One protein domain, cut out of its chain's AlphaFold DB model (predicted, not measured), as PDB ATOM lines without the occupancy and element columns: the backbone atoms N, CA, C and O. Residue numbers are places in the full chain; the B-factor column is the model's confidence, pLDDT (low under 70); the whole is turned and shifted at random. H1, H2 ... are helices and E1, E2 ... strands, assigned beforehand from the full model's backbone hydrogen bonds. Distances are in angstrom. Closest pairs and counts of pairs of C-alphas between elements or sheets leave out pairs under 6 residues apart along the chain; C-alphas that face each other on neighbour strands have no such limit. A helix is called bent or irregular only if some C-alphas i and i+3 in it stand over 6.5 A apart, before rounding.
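AT A GLANCE: This is residues 13 to 137 of the 149 residues of an uncharacterized protein of Euzebyales bacterium (UniProt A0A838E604). A narrow sheet is made of a long, bent hairpin of two strands, E1 and E2, with the short strand E3 beside E2; helix H2 packs along E2, and H1 packs on H2 with its residues 18 to 22. A helical hairpin, H3 and H4, makes one end of the body, its H3 near the beginning of E2, and the link between E2 and E3 lies at the opposite end. The printed part has 125 residues with four named helices and three named strands, in the order H1 H2 E1 E2 E3 H3 H4. The sheet has the order E1 - E2 - E3 and is antiparallel throughout; the class is mixed, helices and strands. The whole is compact, with a radius of gyration of the C-alphas of 14.2 A and spans of 45 by 30 by 20 A.

IN THESE COORDINATES: E1 is residues 53 to 62, 26.3 A long, and E2 is residues 67 to 76, 26.5 A long. E1 bends by 61 degrees at residue 59, and E2 by 56 degrees at residue 70. E3 is residues 86 to 88, 6.8 A long. H2 is residues 36 to 46, 15.4 A long. H1, residues 13 to 28, is 23.0 A long and begins with C-alpha 13 at (104.697, 257.415, 227.968). H3 is residues 97 to 108, 16.8 A long. H4, residues 113 to 120, is 10.7 A long and ends with C-alpha 120 at (126.719, 248.229, 237.463).

HOW THE PARTS SIT: The strands form a meander, each the antiparallel neighbour of the one before. In the hairpin E1 and E2, N 53 and O 76 are within hydrogen-bond range at 2.7 A, as are N 61 and O 68 at 2.8 A. In the hairpin E2 and E3, N 75 and O 86 are 2.8 A apart, within that range. The sheet is strongly twisted, but only just: its C-alphas lie up to 4.4 A off the best plane. H2 is on the sheet at a height of 9.2 A, over E2 and along the strands, at 7 degrees to E2 on the local plane; their closest C-alphas, of Val 36 and Val 71, are 6.4 A apart. H3 is on the sheet too, and the C-alphas of Val 107 and Val 68, the closest of H3 and E2, are 6.9 A apart. With H2 and H3 on one face, the arrangement has two layers, a sheet with helices on one face. H1 is not on the sheet; it touches H2 with residues 18 to 22 alone, at a steep tilt of 59 degrees, opposite ways, the closest C-alphas being those of Arg 21 and Leu 46, 6.7 A. H3 and H4 form a helical hairpin and touch at a shallow tilt of 17 degrees, opposite ways, with the C-alphas of Phe 99 and Ala 119 closest at 5.4 A. H4 is not on the sheet, and H1 and H4 are apart. In H1, H2, H3 and H4 every O i to N i+4 pair is within hydrogen-bond range.

THE WHOLE: The two C-alphas farthest apart are those of Pro 79 and Asp 110, 45.9 A. The printed part has no cut, and no link is long. Residues 121 to 137 hold no named element. The mean pLDDT of the printed part is 80.5; it is under 70 at residues 77 to 85 and 129 to 137.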
ATOM      1  N   ASP A  13     104.123 256.354 228.794       78.31
ATOM      2  CA  ASP A  13     104.697 257.415 227.968       78.31
ATOM      3  C   ASP A  13     105.879 258.102 228.668       78.31
ATOM      4  O   ASP A  13     106.980 258.141 228.118       78.31
ATOM      5  N   VAL A  14     105.695 258.527 229.922       78.12
ATOM      6  CA  VAL A  14     106.757 259.133 230.742       78.12
ATOM      7  C   VAL A  14     107.896 258.139 230.977       78.12
ATOM      8  O   VAL A  14     109.067 258.496 230.876       78.12
ATOM      9  N   ALA A  15     107.573 256.873 231.253       79.00
ATOM     10  CA  ALA A  15     108.568 255.825 231.455       79.00
ATOM     11  C   ALA A  15     109.381 255.541 230.182       79.00
ATOM     12  O   ALA A  15     110.575 255.259 230.267       79.00
ATOM     13  N   THR A  16     108.750 255.599 229.008       82.88
ATOM     14  CA  THR A  16     109.427 255.382 227.723       82.88
ATOM     15  C   THR A  16     110.376 256.533 227.403       82.88
ATOM     16  O   THR A  16     111.551 256.282 227.135       82.88
ATOM     17  N   ASP A  17     109.908 257.782 227.500       85.81
ATOM     18  CA  ASP A  17     110.749 258.956 227.231       85.81
ATOM     19  C   ASP A  17     111.935 259.034 228.203       85.81
ATOM     20  O   ASP A  17     113.082 259.238 227.803       85.81
ATOM     21  N   LEU A  18     111.693 258.751 229.486       83.69
ATOM     22  CA  LEU A  18     112.741 258.717 230.500       83.69
ATOM     23  C   LEU A  18     113.803 257.650 230.213       83.69
ATOM     24  O   LEU A  18     114.994 257.933 230.327       83.69
ATOM     25  N   ARG A  19     113.403 256.442 229.797       86.56
ATOM     26  CA  ARG A  19     114.358 255.390 229.410       86.56
ATOM     27  C   ARG A  19     115.224 255.813 228.228       86.56
ATOM     28  O   ARG A  19     116.433 255.600 228.275       86.56
ATOM     29  N   LEU A  20     114.639 256.450 227.212       88.75
ATOM     30  CA  LEU A  20     115.386 256.956 226.057       88.75
ATOM     31  C   LEU A  20     116.404 258.028 226.467       88.75
ATOM     32  O   LEU A  20     117.571 257.953 226.078       88.75
ATOM     33  N   ARG A  21     115.996 258.987 227.307       90.19
ATOM     34  CA  ARG A  21     116.889 260.033 227.833       90.19
ATOM     35  C   ARG A  21     118.022 259.457 228.678       90.19
ATOM     36  O   ARG A  21     119.166 259.878 228.524       90.19
ATOM     37  N   LEU A  22     117.721 258.491 229.549       89.31
ATOM     38  CA  LEU A  22     118.721 257.810 230.375       89.31
ATOM     39  C   LEU A  22     119.733 257.058 229.519       89.31
ATOM     40  O   LEU A  22     120.932 257.219 229.736       89.31
ATOM     41  N   ALA A  23     119.268 256.292 228.531       90.38
ATOM     42  CA  ALA A  23     120.135 255.563 227.614       90.38
ATOM     43  C   ALA A  23     121.048 256.513 226.824       90.38
ATOM     44  O   ALA A  23     122.260 256.312 226.792       90.38
ATOM     45  N   GLY A  24     120.495 257.588 226.250       92.62
ATOM     46  CA  GLY A  24     121.276 258.580 225.505       92.62
ATOM     47  C   GLY A  24     122.320 259.289 226.372       92.62
ATOM     48  O   GLY A  24     123.488 259.404 225.990       92.62
ATOM     49  N   ALA A  25     121.928 259.715 227.576       91.75
ATOM     50  CA  ALA A  25     122.849 260.317 228.530       91.75
ATOM     51  C   ALA A  25     123.958 259.330 228.926       91.75
ATOM     52  O   ALA A  25     125.136 259.677 228.842       91.75
ATOM     53  N   HIS A  26     123.604 258.101 229.299       91.81
ATOM     54  CA  HIS A  26     124.559 257.071 229.700       91.81
ATOM     55  C   HIS A  26     125.555 256.725 228.587       91.81
ATOM     56  O   HIS A  26     126.744 256.596 228.853       91.81
ATOM     57  N   ALA A  27     125.094 256.651 227.334       92.12
ATOM     58  CA  ALA A  27     125.957 256.420 226.178       92.12
ATOM     59  C   ALA A  27     126.960 257.564 225.944       92.12
ATOM     60  O   ALA A  27     128.070 257.326 225.480       92.12
ATOM     61  N   THR A  28     126.581 258.804 226.273       93.62
ATOM     62  CA  THR A  28     127.461 259.979 226.133       93.62
ATOM     63  C   THR A  28     128.513 260.023 227.238       93.62
ATOM     64  O   THR A  28     129.680 260.315 226.998       93.62
ATOM     65  N   ALA A  29     128.083 259.752 228.465       91.44
ATOM     66  CA  ALA A  29     128.944 259.621 229.625       91.44
ATOM     67  C   ALA A  29     128.263 258.640 230.587       91.44
ATOM     68  O   ALA A  29     127.130 258.922 230.999       91.44
ATOM     69  N   PRO A  30     128.900 257.519 230.954       91.56
ATOM     70  CA  PRO A  30     128.300 256.551 231.861       91.56
ATOM     71  C   PRO A  30     127.899 257.177 233.202       91.56
ATOM     72  O   PRO A  30     128.497 258.147 233.672       91.56
ATOM     73  N   PHE A  31     126.843 256.644 233.811       91.44
ATOM     74  CA  PHE A  31     126.473 256.991 235.182       91.44
ATOM     75  C   PHE A  31     127.332 256.184 236.144       91.44
ATOM     76  O   PHE A  31     127.424 254.965 235.982       91.44
ATOM     77  N   SER A  32     127.889 256.862 237.145       91.19
ATOM     78  CA  SER A  32     128.690 256.235 238.189       91.19
ATOM     79  C   SER A  32     127.800 255.831 239.361       91.19
ATOM     80  O   SER A  32     126.992 256.621 239.861       91.19
ATOM     81  N   SER A  33     127.953 254.586 239.779       90.31
ATOM     82  CA  SER A  33     127.446 254.043 241.028       90.31
ATOM     83  C   SER A  33     128.317 254.505 242.203       90.31
ATOM     84  O   SER A  33     127.804 254.696 243.299       90.31
ATOM     85  N   ALA A  34     129.604 254.781 241.988       90.44
ATOM     86  CA  ALA A  34     130.461 255.351 243.027       90.44
ATOM     87  C   ALA A  34     130.129 256.820 243.366       90.44
ATOM     88  O   ALA A  34     130.265 257.229 244.520       90.44
ATOM     89  N   ASP A  35     129.646 257.610 242.398       90.31
ATOM     90  CA  ASP A  35     129.172 258.986 242.618       90.31
ATOM     91  C   ASP A  35     127.650 259.112 242.442       90.31
ATOM     92  O   ASP A  35     127.119 259.722 241.505       90.31
ATOM     93  N   VAL A  36     126.924 258.536 243.401       87.38
ATOM     94  CA  VAL A  36     125.455 258.542 243.421       87.38
ATOM     95  C   VAL A  36     124.892 259.971 243.385       87.38
ATOM     96  O   VAL A  36     123.864 260.222 242.752       87.38
ATOM     97  N   ARG A  37     125.564 260.942 244.020       87.81
ATOM     98  CA  ARG A  37     125.096 262.338 244.071       87.81
ATOM     99  C   ARG A  37     125.188 263.014 242.714       87.81
ATOM    100  O   ARG A  37     124.216 263.656 242.304       87.81
ATOM    101  N   ALA A  38     126.317 262.885 242.021       89.44
ATOM    102  CA  ALA A  38     126.447 263.417 240.673       89.44
ATOM    103  C   ALA A  38     125.468 262.729 239.718       89.44
ATOM    104  O   ALA A  38     124.780 263.415 238.959       89.44
ATOM    105  N   THR A  39     125.326 261.402 239.811       90.75
ATOM    106  CA  THR A  39     124.374 260.635 238.998       90.75
ATOM    107  C   THR A  39     122.935 261.108 239.212       90.75
ATOM    108  O   THR A  39     122.256 261.451 238.244       90.75
ATOM    109  N   VAL A  40     122.476 261.233 240.461       88.12
ATOM    110  CA  VAL A  40     121.127 261.731 240.774       88.12
ATOM    111  C   VAL A  40     120.913 263.156 240.273       88.12
ATOM    112  O   VAL A  40     119.895 263.442 239.645       88.12
ATOM    113  N   ASN A  41     121.868 264.060 240.483       88.50
ATOM    114  CA  ASN A  41     121.735 265.431 239.993       88.50
ATOM    115  C   ASN A  41     121.664 265.489 238.469       88.50
ATOM    116  O   ASN A  41     120.863 266.242 237.916       88.50
ATOM    117  N   ARG A  42     122.460 264.664 237.790       90.88
ATOM    118  CA  ARG A  42     122.455 264.578 236.335       90.88
ATOM    119  C   ARG A  42     121.132 264.042 235.808       90.88
ATOM    120  O   ARG A  42     120.590 264.619 234.871       90.88
ATOM    121  N   VAL A  43     120.565 263.011 236.430       88.56
ATOM    122  CA  VAL A  43     119.241 262.522 236.025       88.56
ATOM    123  C   VAL A  43     118.145 263.541 236.315       88.56
ATOM    124  O   VAL A  43     117.250 263.711 235.494       88.56
ATOM    125  N   ARG A  44     118.239 264.300 237.412       87.75
ATOM    126  CA  ARG A  44     117.299 265.394 237.694       87.75
ATOM    127  C   ARG A  44     117.238 266.408 236.550       87.75
ATOM    128  O   ARG A  44     116.156 266.881 236.228       87.75
ATOM    129  N   LEU A  45     118.380 266.715 235.931       89.31
ATOM    130  CA  LEU A  45     118.446 267.627 234.786       89.31
ATOM    131  C   LEU A  45     117.775 267.047 233.533       89.31
ATOM    132  O   LEU A  45     117.178 267.800 232.773       89.31
ATOM    133  N   LEU A  46     117.797 265.722 233.338       87.88
ATOM    134  CA  LEU A  46     117.108 265.069 232.212       87.88
ATOM    135  C   LEU A  46     115.579 265.188 232.296       87.88
ATOM    136  O   LEU A  46     114.897 265.066 231.277       87.88
ATOM    137  N   LEU A  47     115.056 265.417 233.504       84.38
ATOM    138  CA  LEU A  47     113.630 265.523 233.808       84.38
ATOM    139  C   LEU A  47     113.089 266.959 233.710       84.38
ATOM    140  O   LEU A  47     111.892 267.144 233.891       84.38
ATOM    141  N   ALA A  48     113.940 267.962 233.459       82.19
ATOM    142  CA  ALA A  48     113.565 269.377 233.554       82.19
ATOM    143  C   ALA A  48     112.409 269.786 232.619       82.19
ATOM    144  O   ALA A  48     111.616 270.649 232.985       82.19
ATOM    145  N   ASP A  49     112.288 269.132 231.459       82.31
ATOM    146  CA  ASP A  49     111.258 269.428 230.450       82.31
ATOM    147  C   ASP A  49     110.027 268.512 230.544       82.31
ATOM    148  O   ASP A  49     109.134 268.569 229.698       82.31
ATOM    149  N   LEU A  50     109.984 267.620 231.536       79.31
ATOM    150  CA  LEU A  50     108.863 266.713 231.739       79.31
ATOM    151  C   LEU A  50     107.837 267.328 232.698       79.31
ATOM    152  O   LEU A  50     108.213 268.085 233.593       79.31
ATOM    153  N   PRO A  51     106.544 266.962 232.592       76.12
ATOM    154  CA  PRO A  51     105.499 267.402 233.518       76.12
ATOM    155  C   PRO A  51     105.598 266.680 234.879       76.12
ATOM    156  O   PRO A  51     104.613 266.179 235.423       76.12
ATOM    157  N   VAL A  52     106.813 266.579 235.426       77.19
ATOM    158  CA  VAL A  52     107.129 265.929 236.695       77.19
ATOM    159  C   VAL A  52     108.020 266.839 237.534       77.19
ATOM    160  O   VAL A  52     109.031 267.374 237.094       77.19
ATOM    161  N   ARG A  53     107.671 266.981 238.801       79.00
ATOM    162  CA  ARG A  53     108.514 267.546 239.840       79.00
ATOM    163  C   ARG A  53     109.386 266.447 240.437       79.00
ATOM    164  O   ARG A  53     108.880 265.509 241.055       79.00
ATOM    165  N   ALA A  54     110.697 266.610 240.300       79.69
ATOM    166  CA  ALA A  54     111.698 265.741 240.904       79.69
ATOM    167  C   ALA A  54     112.220 266.323 242.229       79.69
ATOM    168  O   ALA A  54     112.601 267.491 242.302       79.69
ATOM    169  N   THR A  55     112.266 265.503 243.276       78.12
ATOM    170  CA  THR A  55     112.800 265.860 244.599       78.12
ATOM    171  C   THR A  55     113.897 264.876 244.984       78.12
ATOM    172  O   THR A  55     113.709 263.666 244.881       78.12
ATOM    173  N   VAL A  56     115.048 265.389 245.427       78.06
ATOM    174  CA  VAL A  56     116.174 264.554 245.866       78.06
ATOM    175  C   VAL A  56     115.996 264.178 247.333       78.06
ATOM    176  O   VAL A  56     115.863 265.042 248.205       78.06
ATOM    177  N   TYR A  57     116.048 262.881 247.607       73.62
ATOM    178  CA  TYR A  57     116.018 262.325 248.955       73.62
ATOM    179  C   TYR A  57     117.357 261.679 249.273       73.62
ATOM    180  O   TYR A  57     117.941 261.034 248.411       73.62
ATOM    181  N   ARG A  58     117.821 261.815 250.518       76.00
ATOM    182  CA  ARG A  58     118.939 261.038 251.070       76.00
ATOM    183  C   ARG A  58     118.403 260.154 252.176       76.00
ATOM    184  O   ARG A  58     117.518 260.583 252.919       76.00
ATOM    185  N   GLY A  59     118.931 258.952 252.300       73.94
ATOM    186  CA  GLY A  59     118.607 258.062 253.401       73.94
ATOM    187  C   GLY A  59     119.499 256.835 253.419       73.94
ATOM    188  O   GLY A  59     120.322 256.656 252.528       73.94
ATOM    189  N   GLY A  60     119.289 255.996 254.427       74.00
ATOM    190  CA  GLY A  60     119.865 254.659 254.478       74.00
ATOM    191  C   GLY A  60     119.080 253.683 253.602       74.00
ATOM    192  O   GLY A  60     117.848 253.766 253.528       74.00
ATOM    193  N   LEU A  61     119.814 252.781 252.961       76.00
ATOM    194  CA  LEU A  61     119.345 251.594 252.265       76.00
ATOM    195  C   LEU A  61     119.791 250.356 253.047       76.00
ATOM    196  O   LEU A  61     120.987 250.111 253.154       76.00
ATOM    197  N   ASP A  62     118.852 249.560 253.556       74.94
ATOM    198  CA  ASP A  62     119.167 248.263 254.172       74.94
ATOM    199  C   ASP A  62     119.252 247.156 253.108       74.94
ATOM    200  O   ASP A  62     118.251 246.787 252.485       74.94
ATOM    201  N   LEU A  63     120.457 246.618 252.913       74.75
ATOM    202  CA  LEU A  63     120.776 245.495 252.036       74.75
ATOM    203  C   LEU A  63     120.956 244.204 252.842       74.75
ATOM    204  O   LEU A  63     121.998 243.553 252.754       74.75
ATOM    205  N   ALA A  64     119.931 243.805 253.596       71.12
ATOM    206  CA  ALA A  64     119.928 242.616 254.455       71.12
ATOM    207  C   ALA A  64     121.050 242.628 255.512       71.12
ATOM    208  O   ALA A  64     121.850 241.697 255.598       71.12
ATOM    209  N   GLY A  65     121.092 243.693 256.316       71.38
ATOM    210  CA  GLY A  65     122.032 243.853 257.429       71.38
ATOM    211  C   GLY A  65     123.221 244.768 257.133       71.38
ATOM    212  O   GLY A  65     124.054 244.971 258.011       71.38
ATOM    213  N   VAL A  66     123.287 245.338 255.926       74.31
ATOM    214  CA  VAL A  66     124.260 246.374 255.549       74.31
ATOM    215  C   VAL A  66     123.495 247.646 255.217       74.31
ATOM    216  O   VAL A  66     122.696 247.648 254.282       74.31
ATOM    217  N   GLU A  67     123.728 248.713 255.979       79.44
ATOM    218  CA  GLU A  67     123.136 250.026 255.715       79.44
ATOM    219  C   GLU A  67     124.046 250.844 254.793       79.44
ATOM    220  O   GLU A  67     125.233 251.014 255.066       79.44
ATOM    221  N   VAL A  68     123.480 251.363 253.704       81.38
ATOM    222  CA  VAL A  68     124.186 252.178 252.707       81.38
ATOM    223  C   VAL A  68     123.591 253.582 252.687       81.38
ATOM    224  O   VAL A  68     122.390 253.732 252.472       81.38
ATOM    225  N   ASP A  69     124.408 254.623 252.890       79.81
ATOM    226  CA  ASP A  69     123.972 256.005 252.645       79.81
ATOM    227  C   ASP A  69     123.779 256.210 251.144       79.81
ATOM    228  O   ASP A  69     124.694 255.985 250.355       79.81
ATOM    229  N   HIS A  70     122.589 256.652 250.751       83.06
ATOM    230  CA  HIS A  70     122.233 256.741 249.345       83.06
ATOM    231  C   HIS A  70     121.311 257.914 249.049       83.06
ATOM    232  O   HIS A  70     120.652 258.466 249.938       83.06
ATOM    233  N   VAL A  71     121.263 258.305 247.776       80.12
ATOM    234  CA  VAL A  71     120.392 259.371 247.287       80.12
ATOM    235  C   VAL A  71     119.533 258.910 246.117       80.12
ATOM    236  O   VAL A  71     119.978 258.165 245.256       80.12
ATOM    237  N   TRP A  72     118.293 259.391 246.077       79.62
ATOM    238  CA  TRP A  72     117.268 258.969 245.119       79.62
ATOM    239  C   TRP A  72     116.519 260.173 244.560       79.62
ATOM    240  O   TRP A  72     116.456 261.226 245.203       79.62
ATOM    241  N   LEU A  73     115.867 259.991 243.411       79.69
ATOM    242  CA  LEU A  73     114.922 260.962 242.862       79.69
ATOM    243  C   LEU A  73     113.491 260.490 243.062       79.69
ATOM    244  O   LEU A  73     113.059 259.546 242.410       79.69
ATOM    245  N   ALA A  74     112.729 261.179 243.907       77.56
ATOM    246  CA  ALA A  74     111.287 260.998 243.944       77.56
ATOM    247  C   ALA A  74     110.619 261.894 242.898       77.56
ATOM    248  O   ALA A  74     110.923 263.086 242.814       77.56
ATOM    249  N   LEU A  75     109.691 261.332 242.132       77.19
ATOM    250  CA  LEU A  75     108.913 262.036 241.123       77.19
ATOM    251  C   LEU A  75     107.470 262.212 241.608       77.19
ATOM    252  O   LEU A  75     106.874 261.319 242.213       77.19
ATOM    253  N   SER A  76     106.922 263.386 241.330       73.25
ATOM    254  CA  SER A  76     105.522 263.767 241.543       73.25
ATOM    255  C   SER A  76     105.071 264.620 240.356       73.25
ATOM    256  O   SER A  76     105.922 265.195 239.695       73.25
ATOM    257  N   GLY A  77     103.788 264.725 240.037       63.47
ATOM    258  CA  GLY A  77     103.318 265.503 238.886       63.47
ATOM    259  C   GLY A  77     101.840 265.862 238.977       63.47
ATOM    260  O   GLY A  77     101.111 265.303 239.801       63.47
ATOM    261  N   GLU A  78     101.408 266.809 238.143       55.31
ATOM    262  CA  GLU A  78      99.982 267.113 237.982       55.31
ATOM    263  C   GLU A  78      99.280 265.968 237.246       55.31
ATOM    264  O   GLU A  78      99.889 265.385 236.352       55.31
ATOM    265  N   PRO A  79      98.022 265.624 237.574       53.53
ATOM    266  CA  PRO A  79      97.284 264.574 236.872       53.53
ATOM    267  C   PRO A  79      97.238 264.831 235.351       53.53
ATOM    268  O   PRO A  79      96.955 265.960 234.955       53.53
ATOM    269  N   PRO A  80      97.467 263.821 234.484       50.78
ATOM    270  CA  PRO A  80      97.627 262.386 234.754       50.78
ATOM    271  C   PRO A  80      99.094 261.953 234.965       50.78
ATOM    272  O   PRO A  80      99.452 260.804 234.718       50.78
ATOM    273  N   GLY A  81      99.955 262.869 235.397       52.72
ATOM    274  CA  GLY A  81     101.340 262.607 235.760       52.72
ATOM    275  C   GLY A  81     101.485 261.656 236.955       52.72
ATOM    276  O   GLY A  81     100.501 261.245 237.579       52.72
ATOM    277  N   PRO A  82     102.727 261.272 237.294       49.78
ATOM    278  CA  PRO A  82     102.980 260.394 238.423       49.78
ATOM    279  C   PRO A  82     102.445 261.037 239.707       49.78
ATOM    280  O   PRO A  82     102.923 262.081 240.141       49.78
ATOM    281  N   GLY A  83     101.455 260.402 240.339       47.00
ATOM    282  CA  GLY A  83     101.069 260.756 241.704       47.00
ATOM    283  C   GLY A  83     102.272 260.651 242.660       47.00
ATOM    284  O   GLY A  83     103.298 260.070 242.298       47.00
ATOM    285  N   PRO A  84     102.180 261.181 243.890       52.00
ATOM    286  CA  PRO A  84     103.273 261.078 244.857       52.00
ATOM    287  C   PRO A  84     103.708 259.610 245.037       52.00
ATOM    288  O   PRO A  84     102.856 258.739 245.228       52.00
ATOM    289  N   GLY A  85     105.019 259.341 244.973       59.31
ATOM    290  CA  GLY A  85     105.594 258.043 245.368       59.31
ATOM    291  C   GLY A  85     106.405 257.274 244.319       59.31
ATOM    292  O   GLY A  85     106.884 256.185 244.622       59.31
ATOM    293  N   VAL A  86     106.613 257.801 243.109       70.81
ATOM    294  CA  VAL A  86     107.565 257.188 242.165       70.81
ATOM    295  C   VAL A  86     108.985 257.507 242.620       70.81
ATOM    296  O   VAL A  86     109.289 258.674 242.851       70.81
ATOM    297  N   VAL A  87     109.868 256.508 242.697       72.69
ATOM    298  CA  VAL A  87     111.300 256.736 242.935       72.69
ATOM    299  C   VAL A  87     112.134 256.163 241.802       72.69
ATOM    300  O   VAL A  87     111.855 255.080 241.288       72.69
ATOM    301  N   LEU A  88     113.134 256.938 241.403       77.44
ATOM    302  CA  LEU A  88     114.118 256.587 240.407       77.44
ATOM    303  C   LEU A  88     115.507 256.483 241.043       77.44
ATOM    304  O   LEU A  88     115.968 257.410 241.717       77.44
ATOM    305  N   ASP A  89     116.169 255.368 240.748       81.19
ATOM    306  CA  ASP A  89     117.583 255.140 240.991       81.19
ATOM    307  C   ASP A  89     118.279 254.713 239.691       81.19
ATOM    308  O   ASP A  89     118.140 253.585 239.226       81.19
ATOM    309  N   ALA A  90     119.043 255.633 239.104       79.12
ATOM    310  CA  ALA A  90     119.879 255.353 237.936       79.12
ATOM    311  C   ALA A  90     121.326 254.978 238.306       79.12
ATOM    312  O   ALA A  90     122.125 254.642 237.423       79.12
ATOM    313  N   ALA A  91     121.682 255.070 239.589       84.00
ATOM    314  CA  ALA A  91     123.001 254.718 240.084       84.00
ATOM    315  C   ALA A  91     123.081 253.214 240.339       84.00
ATOM    316  O   ALA A  91     124.024 252.584 239.868       84.00
ATOM    317  N   PHE A  92     122.101 252.624 241.027       87.25
ATOM    318  CA  PHE A  92     122.181 251.234 241.477       87.25
ATOM    319  C   PHE A  92     121.178 250.305 240.770       87.25
ATOM    320  O   PHE A  92     119.962 250.486 240.887       87.25
ATOM    321  N   PRO A  93     121.649 249.247 240.079       86.12
ATOM    322  CA  PRO A  93     120.801 248.140 239.647       86.12
ATOM    323  C   PRO A  93     120.477 247.215 240.833       86.12
ATOM    324  O   PRO A  93     120.969 246.103 240.946       86.12
ATOM    325  N   LEU A  94     119.612 247.671 241.737       81.56
ATOM    326  CA  LEU A  94     119.284 246.987 243.000       81.56
ATOM    327  C   LEU A  94     118.553 245.636 242.863       81.56
ATOM    328  O   LEU A  94     118.295 244.980 243.872       81.56
ATOM    329  N   LEU A  95     118.186 245.242 241.642       78.62
ATOM    330  CA  LEU A  95     117.597 243.936 241.320       78.62
ATOM    331  C   LEU A  95     118.633 242.924 240.807       78.62
ATOM    332  O   LEU A  95     118.282 241.772 240.570       78.62
ATOM    333  N   ASP A  96     119.876 243.358 240.613       84.81
ATOM    334  CA  ASP A  96     121.001 242.514 240.233       84.81
ATOM    335  C   ASP A  96     121.724 242.056 241.512       84.81
ATOM    336  O   ASP A  96     122.363 242.851 242.208       84.81
ATOM    337  N   ASP A  97     121.580 240.772 241.848       85.31
ATOM    338  CA  ASP A  97     122.160 240.186 243.061       85.31
ATOM    339  C   ASP A  97     123.700 240.264 243.067       85.31
ATOM    340  O   ASP A  97     124.297 240.449 244.134       85.31
ATOM    341  N   ASP A  98     124.348 240.197 241.897       89.88
ATOM    342  CA  ASP A  98     125.806 240.315 241.781       89.88
ATOM    343  C   ASP A  98     126.251 241.747 242.087       89.88
ATOM    344  O   ASP A  98     127.223 241.964 242.818       89.88
ATOM    345  N   PHE A  99     125.511 242.742 241.586       91.12
ATOM    346  CA  PHE A  99     125.755 244.139 241.942       91.12
ATOM    347  C   PHE A  99     125.585 244.369 243.448       91.12
ATOM    348  O   PHE A  99     126.437 244.998 244.074       91.12
ATOM    349  N   VAL A 100     124.516 243.839 244.053       88.88
ATOM    350  CA  VAL A 100     124.270 243.977 245.499       88.88
ATOM    351  C   VAL A 100     125.403 243.352 246.320       88.88
ATOM    352  O   VAL A 100     125.794 243.915 247.346       88.88
ATOM    353  N   ALA A 101     125.968 242.223 245.881       90.50
ATOM    354  CA  ALA A 101     127.128 241.620 246.533       90.50
ATOM    355  C   ALA A 101     128.358 242.546 246.492       90.50
ATOM    356  O   ALA A 101     128.984 242.770 247.528       90.50
ATOM    357  N   VAL A 102     128.657 243.145 245.335       93.81
ATOM    358  CA  VAL A 102     129.770 244.101 245.188       93.81
ATOM    359  C   VAL A 102     129.533 245.371 246.007       93.81
ATOM    360  O   VAL A 102     130.449 245.837 246.681       93.81
ATOM    361  N   LEU A 103     128.305 245.897 246.025       91.50
ATOM    362  CA  LEU A 103     127.940 247.069 246.823       91.50
ATOM    363  C   LEU A 103     128.173 246.837 248.322       91.50
ATOM    364  O   LEU A 103     128.674 247.725 249.008       91.50
ATOM    365  N   ARG A 104     127.877 245.638 248.838       89.81
ATOM    366  CA  ARG A 104     128.184 245.286 250.234       89.81
ATOM    367  C   ARG A 104     129.689 245.290 250.513       89.81
ATOM    368  O   ARG A 104     130.095 245.842 251.532       89.81
ATOM    369  N   CYS A 105     130.504 244.730 249.617       91.50
ATOM    370  CA  CYS A 105     131.966 244.765 249.746       91.50
ATOM    371  C   CYS A 105     132.502 246.201 249.689       91.50
ATOM    372  O   CYS A 105     133.341 246.576 250.500       91.50
ATOM    373  N   PHE A 106     131.979 247.032 248.784       91.62
ATOM    374  CA  PHE A 106     132.351 248.443 248.681       91.62
ATOM    375  C   PHE A 106     132.077 249.199 249.989       91.62
ATOM    376  O   PHE A 106     132.940 249.912 250.492       91.62
ATOM    377  N   VAL A 107     130.905 248.985 250.595       88.88
ATOM    378  CA  VAL A 107     130.522 249.601 251.879       88.88
ATOM    379  C   VAL A 107     131.408 249.127 253.035       88.88
ATOM    380  O   VAL A 107     131.702 249.910 253.936       88.88
ATOM    381  N   ALA A 108     131.865 247.874 253.002       89.75
ATOM    382  CA  ALA A 108     132.826 247.338 253.964       89.75
ATOM    383  C   ALA A 108     134.268 247.851 253.747       89.75
ATOM    384  O   ALA A 108     135.107 247.684 254.630       89.75
ATOM    385  N   GLY A 109     134.554 248.505 252.613       90.06
ATOM    386  CA  GLY A 109     135.897 248.939 252.217       90.06
ATOM    387  C   GLY A 109     136.721 247.866 251.495       90.06
ATOM    388  O   GLY A 109     137.909 248.074 251.259       90.06
ATOM    389  N   ASP A 110     136.098 246.745 251.124       93.50
ATOM    390  CA  ASP A 110     136.734 245.584 250.487       93.50
ATOM    391  C   ASP A 110     136.692 245.628 248.947       93.50
ATOM    392  O   ASP A 110     137.297 244.789 248.280       93.50
ATOM    393  N   ALA A 111     135.967 246.587 248.365       93.06
ATOM    394  CA  ALA A 111     135.929 246.832 246.926       93.06
ATOM    395  C   ALA A 111     136.156 248.315 246.622       93.06
ATOM    396  O   ALA A 111     135.756 249.188 247.394       93.06
ATOM    397  N   ASP A 112     136.788 248.593 245.486       94.31
ATOM    398  CA  ASP A 112     137.045 249.951 245.022       94.31
ATOM    399  C   ASP A 112     135.867 250.515 244.188       94.31
ATOM    400  O   ASP A 112     134.954 249.779 243.790       94.31
ATOM    401  N   PRO A 113     135.844 251.839 243.934       93.44
ATOM    402  CA  PRO A 113     134.835 252.474 243.086       93.44
ATOM    403  C   PRO A 113     134.709 251.870 241.680       93.44
ATOM    404  O   PRO A 113     133.613 251.830 241.120       93.44
ATOM    405  N   GLU A 114     135.819 251.407 241.104       95.06
ATOM    406  CA  GLU A 114     135.881 250.918 239.726       95.06
ATOM    407  C   GLU A 114     135.200 249.549 239.602       95.06
ATOM    408  O   GLU A 114     134.447 249.309 238.658       95.06
ATOM    409  N   ALA A 115     135.359 248.685 240.607       94.81
ATOM    410  CA  ALA A 115     134.644 247.421 240.731       94.81
ATOM    411  C   ALA A 115     133.126 247.628 240.846       94.81
ATOM    412  O   ALA A 115     132.356 246.872 240.246       94.81
ATOM    413  N   LEU A 116     132.690 248.662 241.576       93.56
ATOM    414  CA  LEU A 116     131.272 248.996 241.713       93.56
ATOM    415  C   LEU A 116     130.671 249.470 240.381       93.56
ATOM    416  O   LEU A 116     129.619 248.973 239.968       93.56
ATOM    417  N   ASP A 117     131.357 250.375 239.678       93.56
ATOM    418  CA  ASP A 117     130.928 250.864 238.363       93.56
ATOM    419  C   ASP A 117     130.949 249.742 237.307       93.56
ATOM    420  O   ASP A 117     130.017 249.619 236.505       93.56
ATOM    421  N   ALA A 118     131.953 248.859 237.343       93.56
ATOM    422  CA  ALA A 118     132.046 247.697 236.461       93.56
ATOM    423  C   ALA A 118     130.926 246.676 236.708       93.56
ATOM    424  O   ALA A 118     130.393 246.106 235.754       93.56
ATOM    425  N   ALA A 119     130.542 246.447 237.968       93.56
ATOM    426  CA  ALA A 119     129.395 245.608 238.300       93.56
ATOM    427  C   ALA A 119     128.097 246.225 237.759       93.56
ATOM    428  O   ALA A 119     127.321 245.546 237.089       93.56
ATOM    429  N   ALA A 120     127.903 247.533 237.952       91.50
ATOM    430  CA  ALA A 120     126.719 248.229 237.463       91.50
ATOM    431  C   ALA A 120     126.613 248.265 235.931       91.50
ATOM    432  O   ALA A 120     125.505 248.320 235.393       91.50
ATOM    433  N   ALA A 121     127.740 248.248 235.215       91.19
ATOM    434  CA  ALA A 121     127.784 248.234 233.751       91.19
ATOM    435  C   ALA A 121     127.275 246.921 233.125       91.19
ATOM    436  O   ALA A 121     126.982 246.891 231.931       91.19
ATOM    437  N   ARG A 122     127.143 245.841 233.908       89.94
ATOM    438  CA  ARG A 122     126.582 244.557 233.445       89.94
ATOM    439  C   ARG A 122     125.067 244.595 233.281       89.94
ATOM    440  O   ARG A 122     124.512 243.788 232.541       89.94
ATOM    441  N   THR A 123     124.420 245.540 233.954       87.06
ATOM    442  CA  THR A 123     122.982 245.763 233.868       87.06
ATOM    443  C   THR A 123     122.696 246.974 232.988       87.06
ATOM    444  O   THR A 123     123.327 248.027 233.117       87.06
ATOM    445  N   ASP A 124     121.703 246.838 232.106       85.94
ATOM    446  CA  ASP A 124     121.213 247.947 231.292       85.94
ATOM    447  C   ASP A 124     120.802 249.123 232.194       85.94
ATOM    448  O   ASP A 124     120.059 248.965 233.166       85.94
ATOM    449  N   VAL A 125     121.259 250.329 231.855       83.88
ATOM    450  CA  VAL A 125     120.875 251.563 232.543       83.88
ATOM    451  C   VAL A 125     119.357 251.745 232.615       83.88
ATOM    452  O   VAL A 125     118.856 252.300 233.588       83.88
ATOM    453  N   THR A 126     118.609 251.243 231.630       80.19
ATOM    454  CA  THR A 126     117.141 251.316 231.617       80.19
ATOM    455  C   THR A 126     116.468 250.322 232.570       80.19
ATOM    456  O   THR A 126     115.294 250.505 232.910       80.19
ATOM    457  N   ALA A 127     117.208 249.301 233.014       72.31
ATOM    458  CA  ALA A 127     116.807 248.337 234.034       72.31
ATOM    459  C   ALA A 127     117.187 248.789 235.458       72.31
ATOM    460  O   ALA A 127     116.705 248.210 236.434       72.31
ATOM    461  N   ARG A 128     118.001 249.849 235.594       76.88
ATOM    462  CA  ARG A 128     118.212 250.541 236.875       76.88
ATOM    463  C   ARG A 128     116.896 251.197 237.302       76.88
ATOM    464  O   ARG A 128     116.103 251.613 236.460       76.88
ATOM    465  N   VAL A 129     116.598 251.169 238.598       66.31
ATOM    466  CA  VAL A 129     115.231 251.238 239.136       66.31
ATOM    467  C   VAL A 129     114.446 252.462 238.645       66.31
ATOM    468  O   VAL A 129     114.738 253.604 238.995       66.31
ATOM    469  N   VAL A 130     113.364 252.199 237.903       65.56
ATOM    470  CA  VAL A 130     112.358 253.181 237.476       65.56
ATOM    471  C   VAL A 130     111.005 252.794 238.087       65.56
ATOM    472  O   VAL A 130     110.265 251.990 237.527       65.56
ATOM    473  N   GLY A 131     110.671 253.361 239.250       58.12
ATOM    474  CA  GLY A 131     109.306 253.360 239.795       58.12
ATOM    475  C   GLY A 131     108.998 252.416 240.958       58.12
ATOM    476  O   GLY A 131     107.939 252.562 241.564       58.12
ATOM    477  N   VAL A 132     109.879 251.496 241.358       54.31
ATOM    478  CA  VAL A 132     109.584 250.613 242.502       54.31
ATOM    479  C   VAL A 132     110.830 250.298 243.321       54.31
ATOM    480  O   VAL A 132     111.735 249.634 242.831       54.31
ATOM    481  N   PHE A 133     110.846 250.699 244.596       53.94
ATOM    482  CA  PHE A 133     111.777 250.119 245.564       53.94
ATOM    483  C   PHE A 133     111.392 248.665 245.852       53.94
ATOM    484  O   PHE A 133     110.211 248.386 246.088       53.94
ATOM    485  N   PRO A 134     112.349 247.729 245.882       50.31
ATOM    486  CA  PRO A 134     112.050 246.354 246.247       50.31
ATOM    487  C   PRO A 134     111.620 246.275 247.718       50.31
ATOM    488  O   PRO A 134     112.168 246.946 248.589       50.31
ATOM    489  N   ALA A 135     110.655 245.400 248.013       46.38
ATOM    490  CA  ALA A 135     110.012 245.285 249.330       46.38
ATOM    491  C   ALA A 135     110.967 244.956 250.500       46.38
ATOM    492  O   ALA A 135     110.588 245.093 251.661       46.38
ATOM    493  N   ARG A 136     112.192 244.502 250.203       45.34
ATOM    494  CA  ARG A 136     113.233 244.175 251.192       45.34
ATOM    495  C   ARG A 136     114.097 245.372 251.591       45.34
ATOM    496  O   ARG A 136     114.854 245.256 252.544       45.34
ATOM    497  N   MET A 137     113.991 246.495 250.884       52.00
ATOM    498  CA  MET A 137     114.809 247.680 251.116       52.00
ATOM    499  C   MET A 137     114.027 248.689 251.953       52.00
ATOM    500  O   MET A 137     112.942 249.132 251.573       52.00
TER     501      MET A 137